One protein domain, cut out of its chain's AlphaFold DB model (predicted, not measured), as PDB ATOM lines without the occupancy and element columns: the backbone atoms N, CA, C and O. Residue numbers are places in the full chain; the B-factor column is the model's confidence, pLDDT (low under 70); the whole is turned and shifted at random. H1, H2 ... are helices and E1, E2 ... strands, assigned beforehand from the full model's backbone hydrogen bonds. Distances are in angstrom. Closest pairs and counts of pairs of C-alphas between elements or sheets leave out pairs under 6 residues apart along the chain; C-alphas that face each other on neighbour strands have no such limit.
ATOM      1  N   ASN A   4     -11.752 -28.445 -57.461       92.06
ATOM      2  CA  ASN A   4     -10.760 -28.042 -58.460       92.06
ATOM      3  C   ASN A   4     -10.997 -26.613 -58.965       92.06
ATOM      4  O   ASN A   4     -10.035 -25.892 -59.205       92.06
ATOM      5  N   GLU A   5     -12.258 -26.199 -59.112       93.94
ATOM      6  CA  GLU A   5     -12.603 -24.819 -59.476       93.94
ATOM      7  C   GLU A   5     -12.210 -23.844 -58.364       93.94
ATOM      8  O   GLU A   5     -11.519 -22.871 -58.641       93.94
ATOM      9  N   LEU A   6     -12.555 -24.154 -57.108       94.94
ATOM     10  CA  LEU A   6     -12.199 -23.322 -55.952       94.94
ATOM     11  C   LEU A   6     -10.684 -23.153 -55.809       94.94
ATOM     12  O   LEU A   6     -10.202 -22.052 -55.568       94.94
ATOM     13  N   TRP A   7      -9.919 -24.234 -55.985       94.62
ATOM     14  CA  TRP A   7      -8.462 -24.163 -55.904       94.62
ATOM     15  C   TRP A   7      -7.857 -23.307 -57.022       94.62
ATOM     16  O   TRP A   7      -6.989 -22.483 -56.751       94.62
ATOM     17  N   ARG A   8      -8.333 -23.461 -58.266       95.94
ATOM     18  CA  ARG A   8      -7.883 -22.631 -59.399       95.94
ATOM     19  C   ARG A   8      -8.199 -21.158 -59.192       95.94
ATOM     20  O   ARG A   8      -7.407 -20.310 -59.578       95.94
ATOM     21  N   GLU A   9      -9.346 -20.860 -58.604       96.00
ATOM     22  CA  GLU A   9      -9.746 -19.489 -58.326       96.00
ATOM     23  C   GLU A   9      -8.879 -18.853 -57.242       96.00
ATOM     24  O   GLU A   9      -8.369 -17.756 -57.441       96.00
ATOM     25  N   ILE A  10      -8.610 -19.577 -56.153       97.12
ATOM     26  CA  ILE A  10      -7.661 -19.144 -55.118       97.12
ATOM     27  C   ILE A  10      -6.264 -18.930 -55.714       97.12
ATOM     28  O   ILE A  10      -5.648 -17.901 -55.458       97.12
ATOM     29  N   ASP A  11      -5.767 -19.858 -56.537       97.19
ATOM     30  CA  ASP A  11      -4.473 -19.714 -57.218       97.19
ATOM     31  C   ASP A  11      -4.440 -18.490 -58.148       97.19
ATOM     32  O   ASP A  11      -3.443 -17.769 -58.198       97.19
ATOM     33  N   TRP A  12      -5.543 -18.208 -58.849       97.69
ATOM     34  CA  TRP A  12      -5.659 -17.015 -59.682       97.69
ATOM     35  C   TRP A  12      -5.622 -15.729 -58.847       97.69
ATOM     36  O   TRP A  12      -4.859 -14.827 -59.196       97.69
ATOM     37  N   ILE A  13      -6.371 -15.673 -57.737       97.56
ATOM     38  CA  ILE A  13      -6.388 -14.540 -56.795       97.56
ATOM     39  C   ILE A  13      -4.977 -14.283 -56.262       97.56
ATOM     40  O   ILE A  13      -4.482 -13.168 -56.359       97.56
ATOM     41  N   ILE A  14      -4.288 -15.325 -55.786       97.00
ATOM     42  CA  ILE A  14      -2.920 -15.231 -55.250       97.00
ATOM     43  C   ILE A  14      -1.942 -14.604 -56.258       97.00
ATOM     44  O   ILE A  14      -1.004 -13.915 -55.862       97.00
ATOM     45  N   LYS A  15      -2.129 -14.861 -57.557       96.50
ATOM     46  CA  LYS A  15      -1.211 -14.415 -58.615       96.50
ATOM     47  C   LYS A  15      -1.530 -13.034 -59.182       96.50
ATOM     48  O   LYS A  15      -0.615 -12.381 -59.678       96.50
ATOM     49  N   HIS A  16      -2.796 -12.624 -59.177       96.81
ATOM     50  CA  HIS A  16      -3.253 -11.460 -59.950       96.81
ATOM     51  C   HIS A  16      -4.004 -10.416 -59.125       96.81
ATOM     52  O   HIS A  16      -4.163  -9.291 -59.595       96.81
ATOM     53  N   PHE A  23     -10.219  -0.028 -44.547       94.12
ATOM     54  CA  PHE A  23      -9.528   0.692 -43.486       94.12
ATOM     55  C   PHE A  23      -8.558  -0.239 -42.758       94.12
ATOM     56  O   PHE A  23      -8.683  -1.467 -42.807       94.12
ATOM     57  N   GLN A  24      -7.602   0.365 -42.059       95.50
ATOM     58  CA  GLN A  24      -6.602  -0.338 -41.273       95.50
ATOM     59  C   GLN A  24      -6.371   0.389 -39.944       95.50
ATOM     60  O   GLN A  24      -6.216   1.609 -39.910       95.50
ATOM     61  N   THR A  25      -6.342  -0.384 -38.863       93.44
ATOM     62  CA  THR A  25      -5.931   0.027 -37.516       93.44
ATOM     63  C   THR A  25      -4.602  -0.657 -37.177       93.44
ATOM     64  O   THR A  25      -4.039  -1.389 -37.994       93.44
ATOM     65  N   GLN A  26      -4.086  -0.453 -35.962       88.38
ATOM     66  CA  GLN A  26      -2.892  -1.169 -35.507       88.38
ATOM     67  C   GLN A  26      -3.090  -2.697 -35.490       88.38
ATOM     68  O   GLN A  26      -2.165  -3.430 -35.825       88.38
ATOM     69  N   ASN A  27      -4.291  -3.170 -35.134       94.44
ATOM     70  CA  ASN A  27      -4.566  -4.590 -34.884       94.44
ATOM     71  C   ASN A  27      -5.665  -5.168 -35.790       94.44
ATOM     72  O   ASN A  27      -6.117  -6.293 -35.562       94.44
ATOM     73  N   MET A  28      -6.139  -4.417 -36.787       97.75
ATOM     74  CA  MET A  28      -7.200  -4.848 -37.695       97.75
ATOM     75  C   MET A  28      -6.992  -4.300 -39.107       97.75
ATOM     76  O   MET A  28      -6.649  -3.137 -39.289       97.75
ATOM     77  N   ILE A  29      -7.272  -5.129 -40.107       98.12
ATOM     78  CA  ILE A  29      -7.408  -4.725 -41.504       98.12
ATOM     79  C   ILE A  29      -8.781  -5.187 -41.974       98.12
ATOM     80  O   ILE A  29      -9.104  -6.374 -41.883       98.12
ATOM     81  N   TYR A  30      -9.598  -4.250 -42.445       97.81
ATOM     82  CA  TYR A  30     -10.934  -4.538 -42.948       97.81
ATOM     83  C   TYR A  30     -10.946  -4.468 -44.468       97.81
ATOM     84  O   TYR A  30     -10.605  -3.443 -45.057       97.81
ATOM     85  N   PHE A  31     -11.396  -5.543 -45.097       97.81
ATOM     86  CA  PHE A  31     -11.485  -5.707 -46.538       97.81
ATOM     87  C   PHE A  31     -12.931  -5.792 -47.003       97.81
ATOM     88  O   PHE A  31     -13.843  -6.145 -46.245       97.81
ATOM     89  N   ARG A  32     -13.153  -5.474 -48.279       93.88
ATOM     90  CA  ARG A  32     -14.486  -5.590 -48.870       93.88
ATOM     91  C   ARG A  32     -14.821  -7.039 -49.193       93.88
ATOM     92  O   ARG A  32     -15.963  -7.431 -48.971       93.88
ATOM     93  N   GLU A  33     -13.847  -7.803 -49.675       94.94
ATOM     94  CA  GLU A  33     -14.055  -9.136 -50.240       94.94
ATOM     95  C   GLU A  33     -13.020 -10.131 -49.691       94.94
ATOM     96  O   GLU A  33     -12.030  -9.754 -49.056       94.94
ATOM     97  N   ILE A  34     -13.269 -11.429 -49.876       97.00
ATOM     98  CA  ILE A  34     -12.356 -12.478 -49.400       97.00
ATOM     99  C   ILE A  34     -11.072 -12.530 -50.238       97.00
ATOM    100  O   ILE A  34     -10.010 -12.884 -49.729       97.00
ATOM    101  N   GLU A  35     -11.158 -12.133 -51.502       97.56
ATOM    102  CA  GLU A  35     -10.060 -12.013 -52.451       97.56
ATOM    103  C   GLU A  35      -8.909 -11.182 -51.873       97.56
ATOM    104  O   GLU A  35      -7.751 -11.599 -51.939       97.56
ATOM    105  N   ASP A  36      -9.226 -10.062 -51.218       98.06
ATOM    106  CA  ASP A  36      -8.228  -9.198 -50.590       98.06
ATOM    107  C   ASP A  36      -7.536  -9.878 -49.403       98.06
ATOM    108  O   ASP A  36      -6.325  -9.749 -49.234       98.06
ATOM    109  N   VAL A  37      -8.278 -10.643 -48.594       98.38
ATOM    110  CA  VAL A  37      -7.707 -11.406 -47.470       98.38
ATOM    111  C   VAL A  37      -6.747 -12.472 -47.988       98.38
ATOM    112  O   VAL A  37      -5.651 -12.636 -47.447       98.38
ATOM    113  N   ILE A  38      -7.136 -13.189 -49.046       98.50
ATOM    114  CA  ILE A  38      -6.301 -14.211 -49.687       98.50
ATOM    115  C   ILE A  38      -5.024 -13.575 -50.239       98.50
ATOM    116  O   ILE A  38      -3.929 -14.067 -49.955       98.50
ATOM    117  N   ALA A  39      -5.152 -12.472 -50.982       98.44
ATOM    118  CA  ALA A  39      -4.019 -11.741 -51.536       98.44
ATOM    119  C   ALA A  39      -3.084 -11.228 -50.430       98.44
ATOM    120  O   ALA A  39      -1.874 -11.441 -50.501       98.44
ATOM    121  N   TRP A  40      -3.637 -10.650 -49.359       98.50
ATOM    122  CA  TRP A  40      -2.853 -10.149 -48.232       98.50
ATOM    123  C   TRP A  40      -2.060 -11.269 -47.556       98.50
ATOM    124  O   TRP A  40      -0.870 -11.108 -47.290       98.50
ATOM    125  N   ILE A  41      -2.687 -12.424 -47.303       98.50
ATOM    126  CA  ILE A  41      -2.015 -13.580 -46.691       98.50
ATOM    127  C   ILE A  41      -0.919 -14.121 -47.612       98.50
ATOM    128  O   ILE A  41       0.161 -14.470 -47.131       98.50
ATOM    129  N   ALA A  42      -1.160 -14.182 -48.921       98.00
ATOM    130  CA  ALA A  42      -0.174 -14.659 -49.884       98.00
ATOM    131  C   ALA A  42       1.056 -13.744 -49.979       98.00
ATOM    132  O   ALA A  42       2.187 -14.235 -50.062       98.00
ATOM    133  N   GLU A  43       0.840 -12.429 -49.928       97.50
ATOM    134  CA  GLU A  43       1.895 -11.418 -49.945       97.50
ATOM    135  C   GLU A  43       2.697 -11.413 -48.634       97.50
ATOM    136  O   GLU A  43       3.924 -11.520 -48.654       97.50
ATOM    137  N   ASN A  44       2.009 -11.359 -47.490       97.56
ATOM    138  CA  ASN A  44       2.630 -11.145 -46.178       97.56
ATOM    139  C   ASN A  44       3.115 -12.435 -45.503       97.56
ATOM    140  O   ASN A  44       3.949 -12.376 -44.601       97.56
ATOM    141  N   LYS A  45       2.616 -13.602 -45.933       97.12
ATOM    142  CA  LYS A  45       3.020 -14.938 -45.457       97.12
ATOM    143  C   LYS A  45       3.056 -15.039 -43.922       97.12
ATOM    144  O   LYS A  45       4.120 -15.322 -43.355       97.12
ATOM    145  N   PRO A  46       1.916 -14.806 -43.240       97.50
ATOM    146  CA  PRO A  46       1.846 -14.896 -41.790       97.50
ATOM    147  C   PRO A  46       2.320 -16.263 -41.290       97.50
ATOM    148  O   PRO A  46       2.164 -17.295 -41.945       97.50
ATOM    149  N   LYS A  47       2.925 -16.243 -40.107       97.25
ATOM    150  CA  LYS A  47       3.613 -17.380 -39.493       97.25
ATOM    151  C   LYS A  47       2.746 -18.112 -38.490       97.25
ATOM    152  O   LYS A  47       2.929 -19.304 -38.263       97.25
ATOM    153  N   ARG A  48       1.803 -17.391 -37.886       96.88
ATOM    154  CA  ARG A  48       0.898 -17.914 -36.868       96.88
ATOM    155  C   ARG A  48      -0.533 -17.525 -37.203       96.88
ATOM    156  O   ARG A  48      -0.784 -16.417 -37.673       96.88
ATOM    157  N   PHE A  49      -1.453 -18.434 -36.905       97.69
ATOM    158  CA  PHE A  49      -2.894 -18.258 -37.059       97.69
ATOM    159  C   PHE A  49      -3.571 -18.641 -35.744       97.69
ATOM    160  O   PHE A  49      -3.229 -19.677 -35.166       97.69
ATOM    161  N   LYS A  50      -4.525 -17.837 -35.266       96.31
ATOM    162  CA  LYS A  50      -5.392 -18.275 -34.163       96.31
ATOM    163  C   LYS A  50      -6.473 -19.216 -34.679       96.31
ATOM    164  O   LYS A  50      -6.953 -19.088 -35.804       96.31
ATOM    165  N   ILE A  51      -6.867 -20.141 -33.812       96.31
ATOM    166  CA  ILE A  51      -7.978 -21.063 -34.027       96.31
ATOM    167  C   ILE A  51      -9.032 -20.766 -32.946       96.31
ATOM    168  O   ILE A  51      -8.655 -20.667 -31.774       96.31
ATOM    169  N   PRO A  52     -10.320 -20.625 -33.306       97.94
ATOM    170  CA  PRO A  52     -10.885 -20.754 -34.653       97.94
ATOM    171  C   PRO A  52     -10.755 -19.465 -35.488       97.94
ATOM    172  O   PRO A  52     -10.465 -18.388 -34.969       97.94
ATOM    173  N   ALA A  53     -11.027 -19.581 -36.789       98.50
ATOM    174  CA  ALA A  53     -11.479 -18.450 -37.591       98.50
ATOM    175  C   ALA A  53     -12.972 -18.205 -37.317       98.50
ATOM    176  O   ALA A  53     -13.727 -19.144 -37.054       98.50
ATOM    177  N   TRP A  54     -13.420 -16.954 -37.400       98.44
ATOM    178  CA  TRP A  54     -14.796 -16.593 -37.052       98.44
ATOM    179  C   TRP A  54     -15.629 -16.287 -38.291       98.44
ATOM    180  O   TRP A  54     -15.220 -15.479 -39.121       98.44
ATOM    181  N   ARG A  55     -16.820 -16.885 -38.378       97.94
ATOM    182  CA  ARG A  55     -17.906 -16.513 -39.289       97.94
ATOM    183  C   ARG A  55     -18.953 -15.729 -38.507       97.94
ATOM    184  O   ARG A  55     -19.627 -16.273 -37.633       97.94
ATOM    185  N   TYR A  56     -19.114 -14.455 -38.829       97.06
ATOM    186  CA  TYR A  56     -20.179 -13.638 -38.270       97.06
ATOM    187  C   TYR A  56     -21.362 -13.583 -39.219       97.06
ATOM    188  O   TYR A  56     -21.179 -13.395 -40.420       97.06
ATOM    189  N   TYR A  57     -22.572 -13.713 -38.686       92.94
ATOM    190  CA  TYR A  57     -23.789 -13.685 -39.491       92.94
ATOM    191  C   TYR A  57     -24.716 -12.543 -39.078       92.94
ATOM    192  O   TYR A  57     -24.916 -12.251 -37.894       92.94
ATOM    193  N   CYS A  58     -25.305 -11.910 -40.088       89.50
ATOM    194  CA  CYS A  58     -26.397 -10.961 -39.953       89.50
ATOM    195  C   CYS A  58     -27.557 -11.445 -40.815       89.50
ATOM    196  O   CYS A  58     -27.414 -11.584 -42.034       89.50
ATOM    197  N   ARG A  59     -28.704 -11.701 -40.185       84.94
ATOM    198  CA  ARG A  59     -29.902 -12.112 -40.907       84.94
ATOM    199  C   ARG A  59     -30.558 -10.892 -41.533       84.94
ATOM    200  O   ARG A  59     -31.076 -10.024 -40.837       84.94
ATOM    201  N   GLU A  60     -30.586 -10.867 -42.852       76.38
ATOM    202  CA  GLU A  60     -31.436  -9.968 -43.605       76.38
ATOM    203  C   GLU A  60     -32.862 -10.518 -43.569       76.38
ATOM    204  O   GLU A  60     -33.162 -11.635 -44.015       76.38
ATOM    205  N   ASN A  61     -33.765  -9.727 -42.992       65.50
ATOM    206  CA  ASN A  61     -35.185  -9.997 -43.107       65.50
ATOM    207  C   ASN A  61     -35.570  -9.804 -44.573       65.50
ATOM    208  O   ASN A  61     -35.623  -8.682 -45.074       65.50
ATOM    209  N   MET A  69     -32.267 -14.432 -45.420       80.50
ATOM    210  CA  MET A  69     -30.984 -14.489 -46.118       80.50
ATOM    211  C   MET A  69     -29.895 -14.002 -45.162       80.50
ATOM    212  O   MET A  69     -30.152 -13.080 -44.393       80.50
ATOM    213  N   ASN A  70     -28.706 -14.596 -45.162       85.31
ATOM    214  CA  ASN A  70     -27.615 -14.153 -44.299       85.31
ATOM    215  C   ASN A  70     -26.545 -13.415 -45.102       85.31
ATOM    216  O   ASN A  70     -26.033 -13.925 -46.102       85.31
ATOM    217  N   ARG A  71     -26.150 -12.245 -44.594       90.69
ATOM    218  CA  ARG A  71     -24.827 -11.684 -44.869       90.69
ATOM    219  C   ARG A  71     -23.832 -12.288 -43.903       90.69
ATOM    220  O   ARG A  71     -24.092 -12.367 -42.700       90.69
ATOM    221  N   LEU A  72     -22.697 -12.691 -44.448       95.06
ATOM    222  CA  LEU A  72     -21.627 -13.347 -43.728       95.06
ATOM    223  C   LEU A  72     -20.371 -12.484 -43.789       95.06
ATOM    224  O   LEU A  72     -20.032 -11.907 -44.824       95.06
ATOM    225  N   TYR A  73     -19.682 -12.436 -42.662       97.31
ATOM    226  CA  TYR A  73     -18.392 -11.790 -42.498       97.31
ATOM    227  C   TYR A  73     -17.426 -12.830 -41.958       97.31
ATOM    228  O   TYR A  73     -17.822 -13.677 -41.155       97.31
ATOM    229  N   TYR A  74     -16.165 -12.756 -42.355       98.31
ATOM    230  CA  TYR A  74     -15.133 -13.652 -41.849       98.31
ATOM    231  C   TYR A  74     -14.038 -12.855 -41.159       98.31
ATOM    232  O   TYR A  74     -13.707 -11.751 -41.585       98.31
ATOM    233  N   MET A  75     -13.480 -13.417 -40.089       98.62
ATOM    234  CA  MET A  75     -12.303 -12.875 -39.420       98.62
ATOM    235  C   MET A  75     -11.264 -13.968 -39.198       98.62
ATOM    236  O   MET A  75     -11.567 -15.017 -38.624       98.62
ATOM    237  N   ILE A  76     -10.031 -13.683 -39.607       98.62
ATOM    238  CA  ILE A  76      -8.854 -14.516 -39.368       98.62
ATOM    239  C   ILE A  76      -7.861 -13.685 -38.561       98.62
ATOM    240  O   ILE A  76      -7.518 -12.572 -38.953       98.62
ATOM    241  N   GLU A  77      -7.396 -14.213 -37.435       98.44
ATOM    242  CA  GLU A  77      -6.343 -13.576 -36.643       98.44
ATOM    243  C   GLU A  77      -4.988 -14.188 -36.985       98.44
ATOM    244  O   GLU A  77      -4.793 -15.401 -36.865       98.44
ATOM    245  N   VAL A  78      -4.053 -13.339 -37.407       98.38
ATOM    246  CA  VAL A  78      -2.737 -13.743 -37.905       98.38
ATOM    247  C   VAL A  78      -1.617 -12.970 -37.222       98.38
ATOM    248  O   VAL A  78      -1.819 -11.846 -36.776       98.38
ATOM    249  N   SER A  79      -0.422 -13.550 -37.173       97.75
ATOM    250  CA  SER A  79       0.806 -12.819 -36.849       97.75
ATOM    251  C   SER A  79       1.880 -13.121 -37.888       97.75
ATOM    252  O   SER A  79       2.024 -14.258 -38.348       97.75
ATOM    253  N   VAL A  80       2.631 -12.088 -38.267       95.75
ATOM    254  CA  VAL A  80       3.751 -12.182 -39.217       95.75
ATOM    255  C   VAL A  80       5.057 -12.608 -38.546       95.75
ATOM    256  O   VAL A  80       6.023 -12.931 -39.234       95.75
ATOM    257  N   THR A  81       5.094 -12.643 -37.213       93.88
ATOM    258  CA  THR A  81       6.260 -13.083 -36.444       93.88
ATOM    259  C   THR A  81       6.076 -14.509 -35.932       93.88
ATOM    260  O   THR A  81       4.956 -14.980 -35.734       93.88
ATOM    261  N   GLU A  82       7.184 -15.206 -35.686       94.00
ATOM    262  CA  GLU A  82       7.191 -16.541 -35.065       94.00
ATOM    263  C   GLU A  82       7.231 -16.474 -33.523       94.00
ATOM    264  O   GLU A  82       7.100 -17.495 -32.850       94.00
ATOM    265  N   ASP A  83       7.391 -15.276 -32.952       92.62
ATOM    266  CA  ASP A  83       7.575 -15.061 -31.516       92.62
ATOM    267  C   ASP A  83       6.247 -15.145 -30.753       92.62
ATOM    268  O   ASP A  83       5.454 -14.203 -30.716       92.62
ATOM    269  N   TRP A  84       6.025 -16.279 -30.088       87.50
ATOM    270  CA  TRP A  84       4.820 -16.544 -29.300       87.50
ATOM    271  C   TRP A  84       4.647 -15.665 -28.059       87.50
ATOM    272  O   TRP A  84       3.562 -15.662 -27.484       87.50
ATOM    273  N   THR A  85       5.670 -14.911 -27.655       90.00
ATOM    274  CA  THR A  85       5.576 -13.989 -26.514       90.00
ATOM    275  C   THR A  85       5.005 -12.626 -26.901       90.00
ATOM    276  O   THR A  85       4.551 -11.882 -26.031       90.00
ATOM    277  N   LYS A  86       4.984 -12.301 -28.200       87.62
ATOM    278  CA  LYS A  86       4.434 -11.042 -28.706       87.62
ATOM    279  C   LYS A  86       2.927 -11.127 -28.898       87.62
ATOM    280  O   LYS A  86       2.404 -12.057 -29.514       87.62
ATOM    281  N   ASP A  87       2.251 -10.090 -28.416       88.12
ATOM    282  CA  ASP A  87       0.838  -9.824 -28.676       88.12
ATOM    283  C   ASP A  87       0.701  -8.916 -29.909       88.12
ATOM    284  O   ASP A  87       0.350  -7.744 -29.811       88.12
ATOM    285  N   ASP A  88       1.082  -9.443 -31.075       93.81
ATOM    286  CA  ASP A  88       1.155  -8.725 -32.358       93.81
ATOM    287  C   ASP A  88       0.135  -9.246 -33.386       93.81
ATOM    288  O   ASP A  88       0.387  -9.300 -34.592       93.81
ATOM    289  N   TRP A  89      -1.028  -9.671 -32.894       96.56
ATOM    290  CA  TRP A  89      -2.081 -10.260 -33.712       96.56
ATOM    291  C   TRP A  89      -2.837  -9.212 -34.528       96.56
ATOM    292  O   TRP A  89      -3.367  -8.238 -33.993       96.56
ATOM    293  N   ILE A  90      -2.982  -9.490 -35.818       97.75
ATOM    294  CA  ILE A  90      -3.735  -8.688 -36.776       97.75
ATOM    295  C   ILE A  90      -5.031  -9.425 -37.109       97.75
ATOM    296  O   ILE A  90      -5.013 -10.583 -37.529       97.75
ATOM    297  N   LYS A  91      -6.169  -8.750 -36.941       98.44
ATOM    298  CA  LYS A  91      -7.489  -9.226 -37.371       98.44
ATOM    299  C   LYS A  91      -7.694  -8.878 -38.841       98.44
ATOM    300  O   LYS A  91      -7.875  -7.712 -39.168       98.44
ATOM    301  N   LEU A  92      -7.696  -9.872 -39.719       98.62
ATOM    302  CA  LEU A  92      -8.105  -9.713 -41.113       98.62
ATOM    303  C   LEU A  92      -9.606  -9.967 -41.195       98.62
ATOM    304  O   LEU A  92     -10.044 -11.092 -40.962       98.62
ATOM    305  N   VAL A  93     -10.387  -8.929 -41.480       98.31
ATOM    306  CA  VAL A  93     -11.850  -8.999 -41.574       98.31
ATOM    307  C   VAL A  93     -12.269  -8.812 -43.026       98.31
ATOM    308  O   VAL A  93     -11.778  -7.899 -43.680       98.31
ATOM    309  N   CYS A  94     -13.203  -9.618 -43.525       97.00
ATOM    310  CA  CYS A  94     -13.866  -9.365 -44.804       97.00
ATOM    311  C   CYS A  94     -15.384  -9.523 -44.716       97.00
ATOM    312  O   CYS A  94     -15.920 -10.186 -43.822       97.00
ATOM    313  N   GLN A  95     -16.068  -8.900 -45.672       91.75
ATOM    314  CA  GLN A  95     -17.511  -8.986 -45.871       91.75
ATOM    315  C   GLN A  95     -17.827  -9.555 -47.266       91.75
ATOM    316  O   GLN A  95     -16.999 -10.226 -47.876       91.75
ATOM    317  N   GLY A  96     -19.046  -9.325 -47.761       84.12
ATOM    318  CA  GLY A  96     -19.436  -9.636 -49.144       84.12
ATOM    319  C   GLY A  96     -19.995 -11.045 -49.344       84.12
ATOM    320  O   GLY A  96     -20.716 -11.285 -50.306       84.12
ATOM    321  N   CYS A  97     -19.769 -11.950 -48.391       91.06
ATOM    322  CA  CYS A  97     -20.261 -13.320 -48.453       91.06
ATOM    323  C   CYS A  97     -21.759 -13.416 -48.116       91.06
ATOM    324  O   CYS A  97     -22.262 -12.726 -47.225       91.06
ATOM    325  N   THR A  98     -22.474 -14.314 -48.795       88.75
ATOM    326  CA  THR A  98     -23.907 -14.563 -48.585       88.75
ATOM    327  C   THR A  98     -24.243 -16.046 -48.693       88.75
ATOM    328  O   THR A  98     -23.613 -16.777 -49.455       88.75
ATOM    329  N   ASP A  99     -25.278 -16.502 -47.987       81.56
ATOM    330  CA  ASP A  99     -25.762 -17.893 -48.070       81.56
ATOM    331  C   ASP A  99     -26.842 -18.119 -49.149       81.56
ATOM    332  O   ASP A  99     -27.351 -19.230 -49.322       81.56
ATOM    333  N   TYR A 100     -27.169 -17.078 -49.915       80.81
ATOM    334  CA  TYR A 100     -28.150 -17.083 -50.999       80.81
ATOM    335  C   TYR A 100     -27.512 -16.743 -52.352       80.81
ATOM    336  O   TYR A 100     -26.412 -16.198 -52.414       80.81
ATOM    337  N   SER A 101     -28.216 -17.057 -53.445       73.75
ATOM    338  CA  SER A 101     -27.719 -16.956 -54.826       73.75
ATOM    339  C   SER A 101     -27.100 -15.600 -55.182       73.75
ATOM    340  O   SER A 101     -27.654 -14.557 -54.844       73.75
ATOM    341  N   GLY A 102     -26.024 -15.626 -55.970       75.88
ATOM    342  CA  GLY A 102     -25.324 -14.437 -56.465       75.88
ATOM    343  C   GLY A 102     -23.831 -14.476 -56.141       75.88
ATOM    344  O   GLY A 102     -23.327 -15.507 -55.683       75.88
ATOM    345  N   HIS A 103     -23.147 -13.350 -56.369       78.62
ATOM    346  CA  HIS A 103     -21.705 -13.200 -56.128       78.62
ATOM    347  C   HIS A 103     -21.313 -13.582 -54.693       78.62
ATOM    348  O   HIS A 103     -20.456 -14.438 -54.517       78.62
ATOM    349  N   GLY A 104     -22.059 -13.132 -53.680       77.44
ATOM    350  CA  GLY A 104     -21.741 -13.466 -52.287       77.44
ATOM    351  C   GLY A 104     -21.772 -14.967 -51.951       77.44
ATOM    352  O   GLY A 104     -21.031 -15.409 -51.073       77.44
ATOM    353  N   SER A 105     -22.546 -15.793 -52.672       89.06
ATOM    354  CA  SER A 105     -22.508 -17.259 -52.488       89.06
ATOM    355  C   SER A 105     -21.282 -17.929 -53.088       89.06
ATOM    356  O   SER A 105     -20.922 -19.035 -52.674       89.06
ATOM    357  N   ARG A 106     -20.673 -17.309 -54.103       92.81
ATOM    358  CA  ARG A 106     -19.375 -17.726 -54.632       92.81
ATOM    359  C   ARG A 106     -18.306 -17.376 -53.604       92.81
ATOM    360  O   ARG A 106     -17.564 -18.266 -53.200       92.81
ATOM    361  N   ASP A 107     -18.317 -16.145 -53.111       93.94
ATOM    362  CA  ASP A 107     -17.308 -15.636 -52.178       93.94
ATOM    363  C   ASP A 107     -17.340 -16.417 -50.860       93.94
ATOM    364  O   ASP A 107     -16.297 -16.817 -50.352       93.94
ATOM    365  N   MET A 108     -18.535 -16.788 -50.379       95.31
ATOM    366  CA  MET A 108     -18.692 -17.695 -49.237       95.31
ATOM    367  C   MET A 108     -17.985 -19.039 -49.464       95.31
ATOM    368  O   MET A 108     -17.276 -19.519 -48.583       95.31
ATOM    369  N   LYS A 109     -18.149 -19.660 -50.641       95.38
ATOM    370  CA  LYS A 109     -17.508 -20.952 -50.948       95.38
ATOM    371  C   LYS A 109     -15.991 -20.819 -51.030       95.38
ATOM    372  O   LYS A 109     -15.291 -21.720 -50.573       95.38
ATOM    373  N   ILE A 110     -15.496 -19.722 -51.604       96.75
ATOM    374  CA  ILE A 110     -14.063 -19.416 -51.670       96.75
ATOM    375  C   ILE A 110     -13.513 -19.225 -50.255       96.75
ATOM    376  O   ILE A 110     -12.537 -19.884 -49.904       96.75
ATOM    377  N   ALA A 111     -14.173 -18.415 -49.423       97.38
ATOM    378  CA  ALA A 111     -13.792 -18.167 -48.035       97.38
ATOM    379  C   ALA A 111     -13.733 -19.454 -47.214       97.38
ATOM    380  O   ALA A 111     -12.699 -19.770 -46.628       97.38
ATOM    381  N   GLU A 112     -14.807 -20.243 -47.212       97.19
ATOM    382  CA  GLU A 112     -14.869 -21.471 -46.420       97.19
ATOM    383  C   GLU A 112     -13.854 -22.512 -46.893       97.19
ATOM    384  O   GLU A 112     -13.229 -23.190 -46.071       97.19
ATOM    385  N   TYR A 113     -13.645 -22.635 -48.208       97.81
ATOM    386  CA  TYR A 113     -12.640 -23.543 -48.748       97.81
ATOM    387  C   TYR A 113     -11.224 -23.075 -48.408       97.81
ATOM    388  O   TYR A 113     -10.416 -23.875 -47.940       97.81
ATOM    389  N   PHE A 114     -10.922 -21.792 -48.590       98.31
ATOM    390  CA  PHE A 114      -9.618 -21.232 -48.265       98.31
ATOM    391  C   PHE A 114      -9.302 -21.395 -46.772       98.31
ATOM    392  O   PHE A 114      -8.293 -21.998 -46.414       98.31
ATOM    393  N   ILE A 115     -10.207 -20.975 -45.890       98.38
ATOM    394  CA  ILE A 115     -10.002 -21.046 -44.441       98.38
ATOM    395  C   ILE A 115      -9.866 -22.502 -43.969       98.38
ATOM    396  O   ILE A 115      -8.910 -22.840 -43.272       98.38
ATOM    397  N   SER A 116     -10.777 -23.392 -44.372       97.69
ATOM    398  CA  SER A 116     -10.805 -24.758 -43.829       97.69
ATOM    399  C   SER A 116      -9.871 -25.745 -44.525       97.69
ATOM    400  O   SER A 116      -9.434 -26.713 -43.903       97.69
ATOM    401  N   LYS A 117      -9.584 -25.560 -45.822       96.88
ATOM    402  CA  LYS A 117      -8.792 -26.513 -46.623       96.88
ATOM    403  C   LYS A 117      -7.409 -26.007 -46.983       96.88
ATOM    404  O   LYS A 117      -6.514 -26.836 -47.093       96.88
ATOM    405  N   VAL A 118      -7.230 -24.699 -47.163       96.50
ATOM    406  CA  VAL A 118      -5.910 -24.124 -47.460       96.50
ATOM    407  C   VAL A 118      -5.189 -23.754 -46.168       96.50
ATOM    408  O   VAL A 118      -4.053 -24.174 -45.979       96.50
ATOM    409  N   LEU A 119      -5.853 -23.042 -45.253       97.31
ATOM    410  CA  LEU A 119      -5.261 -22.664 -43.963       97.31
ATOM    411  C   LEU A 119      -5.422 -23.738 -42.877       97.31
ATOM    412  O   LEU A 119      -4.709 -23.711 -41.879       97.31
ATOM    413  N   GLY A 120      -6.351 -24.682 -43.055       97.62
ATOM    414  CA  GLY A 120      -6.597 -25.756 -42.087       97.62
ATOM    415  C   GLY A 120      -7.263 -25.291 -40.786       97.62
ATOM    416  O   GLY A 120      -7.164 -25.981 -39.773       97.62
ATOM    417  N   LEU A 121      -7.928 -24.133 -40.792       98.25
ATOM    418  CA  LEU A 121      -8.579 -23.569 -39.610       98.25
ATOM    419  C   LEU A 121     -10.015 -24.088 -39.469       98.25
ATOM    420  O   LEU A 121     -10.741 -24.260 -40.451       98.25
ATOM    421  N   VAL A 122     -10.452 -24.284 -38.225       98.06
ATOM    422  CA  VAL A 122     -11.871 -24.496 -37.907       98.06
ATOM    423  C   VAL A 122     -12.601 -23.156 -38.000       98.06
ATOM    424  O   VAL A 122     -12.060 -22.133 -37.582       98.06
ATOM    425  N   ILE A 123     -13.819 -23.170 -38.546       98.38
ATOM    426  CA  ILE A 123     -14.702 -22.001 -38.612       98.38
ATOM    427  C   ILE A 123     -15.772 -22.148 -37.534       98.38
ATOM    428  O   ILE A 123     -16.532 -23.116 -37.554       98.38
ATOM    429  N   GLU A 124     -15.851 -21.176 -36.631       98.25
ATOM    430  CA  GLU A 124     -16.921 -21.071 -35.638       98.25
ATOM    431  C   GLU A 124     -17.800 -19.847 -35.886       98.25
ATOM    432  O   GLU A 124     -17.382 -18.874 -36.512       98.25
ATOM    433  N   GLU A 125     -19.033 -19.886 -35.382       96.31
ATOM    434  CA  GLU A 125     -20.039 -18.868 -35.666       96.31
ATOM    435  C   GLU A 125     -20.305 -17.934 -34.493       96.31
ATOM    436  O   GLU A 125     -20.398 -18.364 -33.342       96.31
ATOM    437  N   ARG A 126     -20.518 -16.649 -34.796       95.81
ATOM    438  CA  ARG A 126     -20.991 -15.653 -33.824       95.81
ATOM    439  C   ARG A 126     -21.983 -14.668 -34.454       95.81
ATOM    440  O   ARG A 126     -21.912 -14.404 -35.652       95.81
ATOM    441  N   PRO A 127     -22.893 -14.067 -33.671       95.00
ATOM    442  CA  PRO A 127     -23.707 -12.953 -34.154       95.00
ATOM    443  C   PRO A 127     -22.841 -11.761 -34.588       95.00
ATOM    444  O   PRO A 127     -21.842 -11.452 -33.934       95.00
ATOM    445  N   VAL A 128     -23.253 -11.037 -35.637       95.31
ATOM    446  CA  VAL A 128     -22.523  -9.854 -36.146       95.31
ATOM    447  C   VAL A 128     -22.290  -8.762 -35.098       95.31
ATOM    448  O   VAL A 128     -21.319  -8.019 -35.200       95.31
ATOM    449  N   SER A 129     -23.114  -8.684 -34.049       95.56
ATOM    450  CA  SER A 129     -22.934  -7.722 -32.952       95.56
ATOM    451  C   SER A 129     -21.560  -7.830 -32.280       95.56
ATOM    452  O   SER A 129     -20.994  -6.815 -31.889       95.56
ATOM    453  N   TYR A 130     -20.983  -9.034 -32.204       97.00
ATOM    454  CA  TYR A 130     -19.633  -9.231 -31.670       97.00
ATOM    455  C   TYR A 130     -18.571  -8.579 -32.559       97.00
ATOM    456  O   TYR A 130     -17.668  -7.925 -32.045       97.00
ATOM    457  N   LEU A 131     -18.695  -8.720 -33.883       96.75
ATOM    458  CA  LEU A 131     -17.795  -8.067 -34.831       96.75
ATOM    459  C   LEU A 131     -17.938  -6.544 -34.771       96.75
ATOM    460  O   LEU A 131     -16.935  -5.837 -34.784       96.75
ATOM    461  N   MET A 132     -19.169  -6.040 -34.657       95.88
ATOM    462  CA  MET A 132     -19.422  -4.602 -34.544       95.88
ATOM    463  C   MET A 132     -18.751  -4.002 -33.311       95.88
ATOM    464  O   MET A 132     -18.099  -2.971 -33.437       95.88
ATOM    465  N   ASN A 133     -18.846  -4.663 -32.153       96.06
ATOM    466  CA  ASN A 133     -18.155  -4.214 -30.944       96.06
ATOM    467  C   ASN A 133     -16.637  -4.150 -31.164       96.06
ATOM    468  O   ASN A 133     -16.029  -3.127 -30.880       96.06
ATOM    469  N   LEU A 134     -16.041  -5.187 -31.770       95.31
ATOM    470  CA  LEU A 134     -14.606  -5.195 -32.080       95.31
ATOM    471  C   LEU A 134     -14.198  -4.040 -33.004       95.31
ATOM    472  O   LEU A 134     -13.176  -3.404 -32.769       95.31
ATOM    473  N   ILE A 135     -14.979  -3.766 -34.053       94.94
ATOM    474  CA  ILE A 135     -14.699  -2.670 -34.989       94.94
ATOM    475  C   ILE A 135     -14.813  -1.316 -34.278       94.94
ATOM    476  O   ILE A 135     -13.929  -0.476 -34.427       94.94
ATOM    477  N   VAL A 136     -15.869  -1.107 -33.489       93.94
ATOM    478  CA  VAL A 136     -16.069   0.134 -32.728       93.94
ATOM    479  C   VAL A 136     -14.924   0.352 -31.738       93.94
ATOM    480  O   VAL A 136     -14.370   1.449 -31.701       93.94
TER     481      VAL A 136
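Overview. This is residues 4 to 16, 23 to 61 and 69 to 136 of the 151 residues of an uncharacterized protein of Candidatus Bathyarchaeota archaeon (UniProt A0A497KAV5). A strongly twisted five-stranded sheet makes the core, covered by H2 and H3 on one face and short H4 on the other: three layers, with H1 packed across H2 and H3 on their far side. The printed part has 120 residues with four named helices and five named strands, in order H1 E1 H2 E2 E3 E4 H3 E5 H4. The mixed sheet runs E1 E4 E3 E2 E5; the class is mixed. It is compact, radius of gyration of the C-alphas 14.0 A, spanning 43 by 35 by 25 A.

Along the chain. Find C-alpha 69 at (-30.984, -14.489, -46.118), where E3 starts its 33.2 A to residue 79. Look next for E4, residues 90 to 98, E2, 53 to 60, and edge strands E1, 28 to 31, and E5, 123 to 127. H3, residues 103 to 118, spans 21.1 A; H2 is 34 to 44, H1 4 to 16. H4, residues 128 to 136, ends at (-16.069, 0.134, -32.728).

Arrangement. E3 is antiparallel to E2 (N 56 and O 73, 2.8 A) and forms a hairpin with E4 (N 76 and O 92, 2.9 A). E1 is parallel to E4 (N 29 and O 91, 2.8 A), E5 to E2 (N 55 and O 124, 2.8 A). E1, H2, E2 and E4, H3, E5 are split strand-helix-strand units, other strands lying between their parallel strands, with right-handed crossovers. H3's height over the sheet is 9.4 A; closest C-alphas to E4 are Gly 104 and Cys 97, 4.1 A. H4 is on the opposite face; C-alphas 128 and 56 of E2 come closest, 4.9 A. H1 touches H2 with residues 10 to 14 alone, closest C-alphas 14 and 39, 5.2 A. In H1, H2, H3 and H4 every O i to N i+4 pair is within hydrogen-bond range.

Size, cuts and confidence. The C-alphas of Asn 61 and Asp 83 are farthest apart, 44.6 A. Cuts leave C-alpha gaps of 21.4 A from 16 to 23 and 6.8 A from 61 to 69. No link printed whole is long. Residue 61 alone has pLDDT under 70.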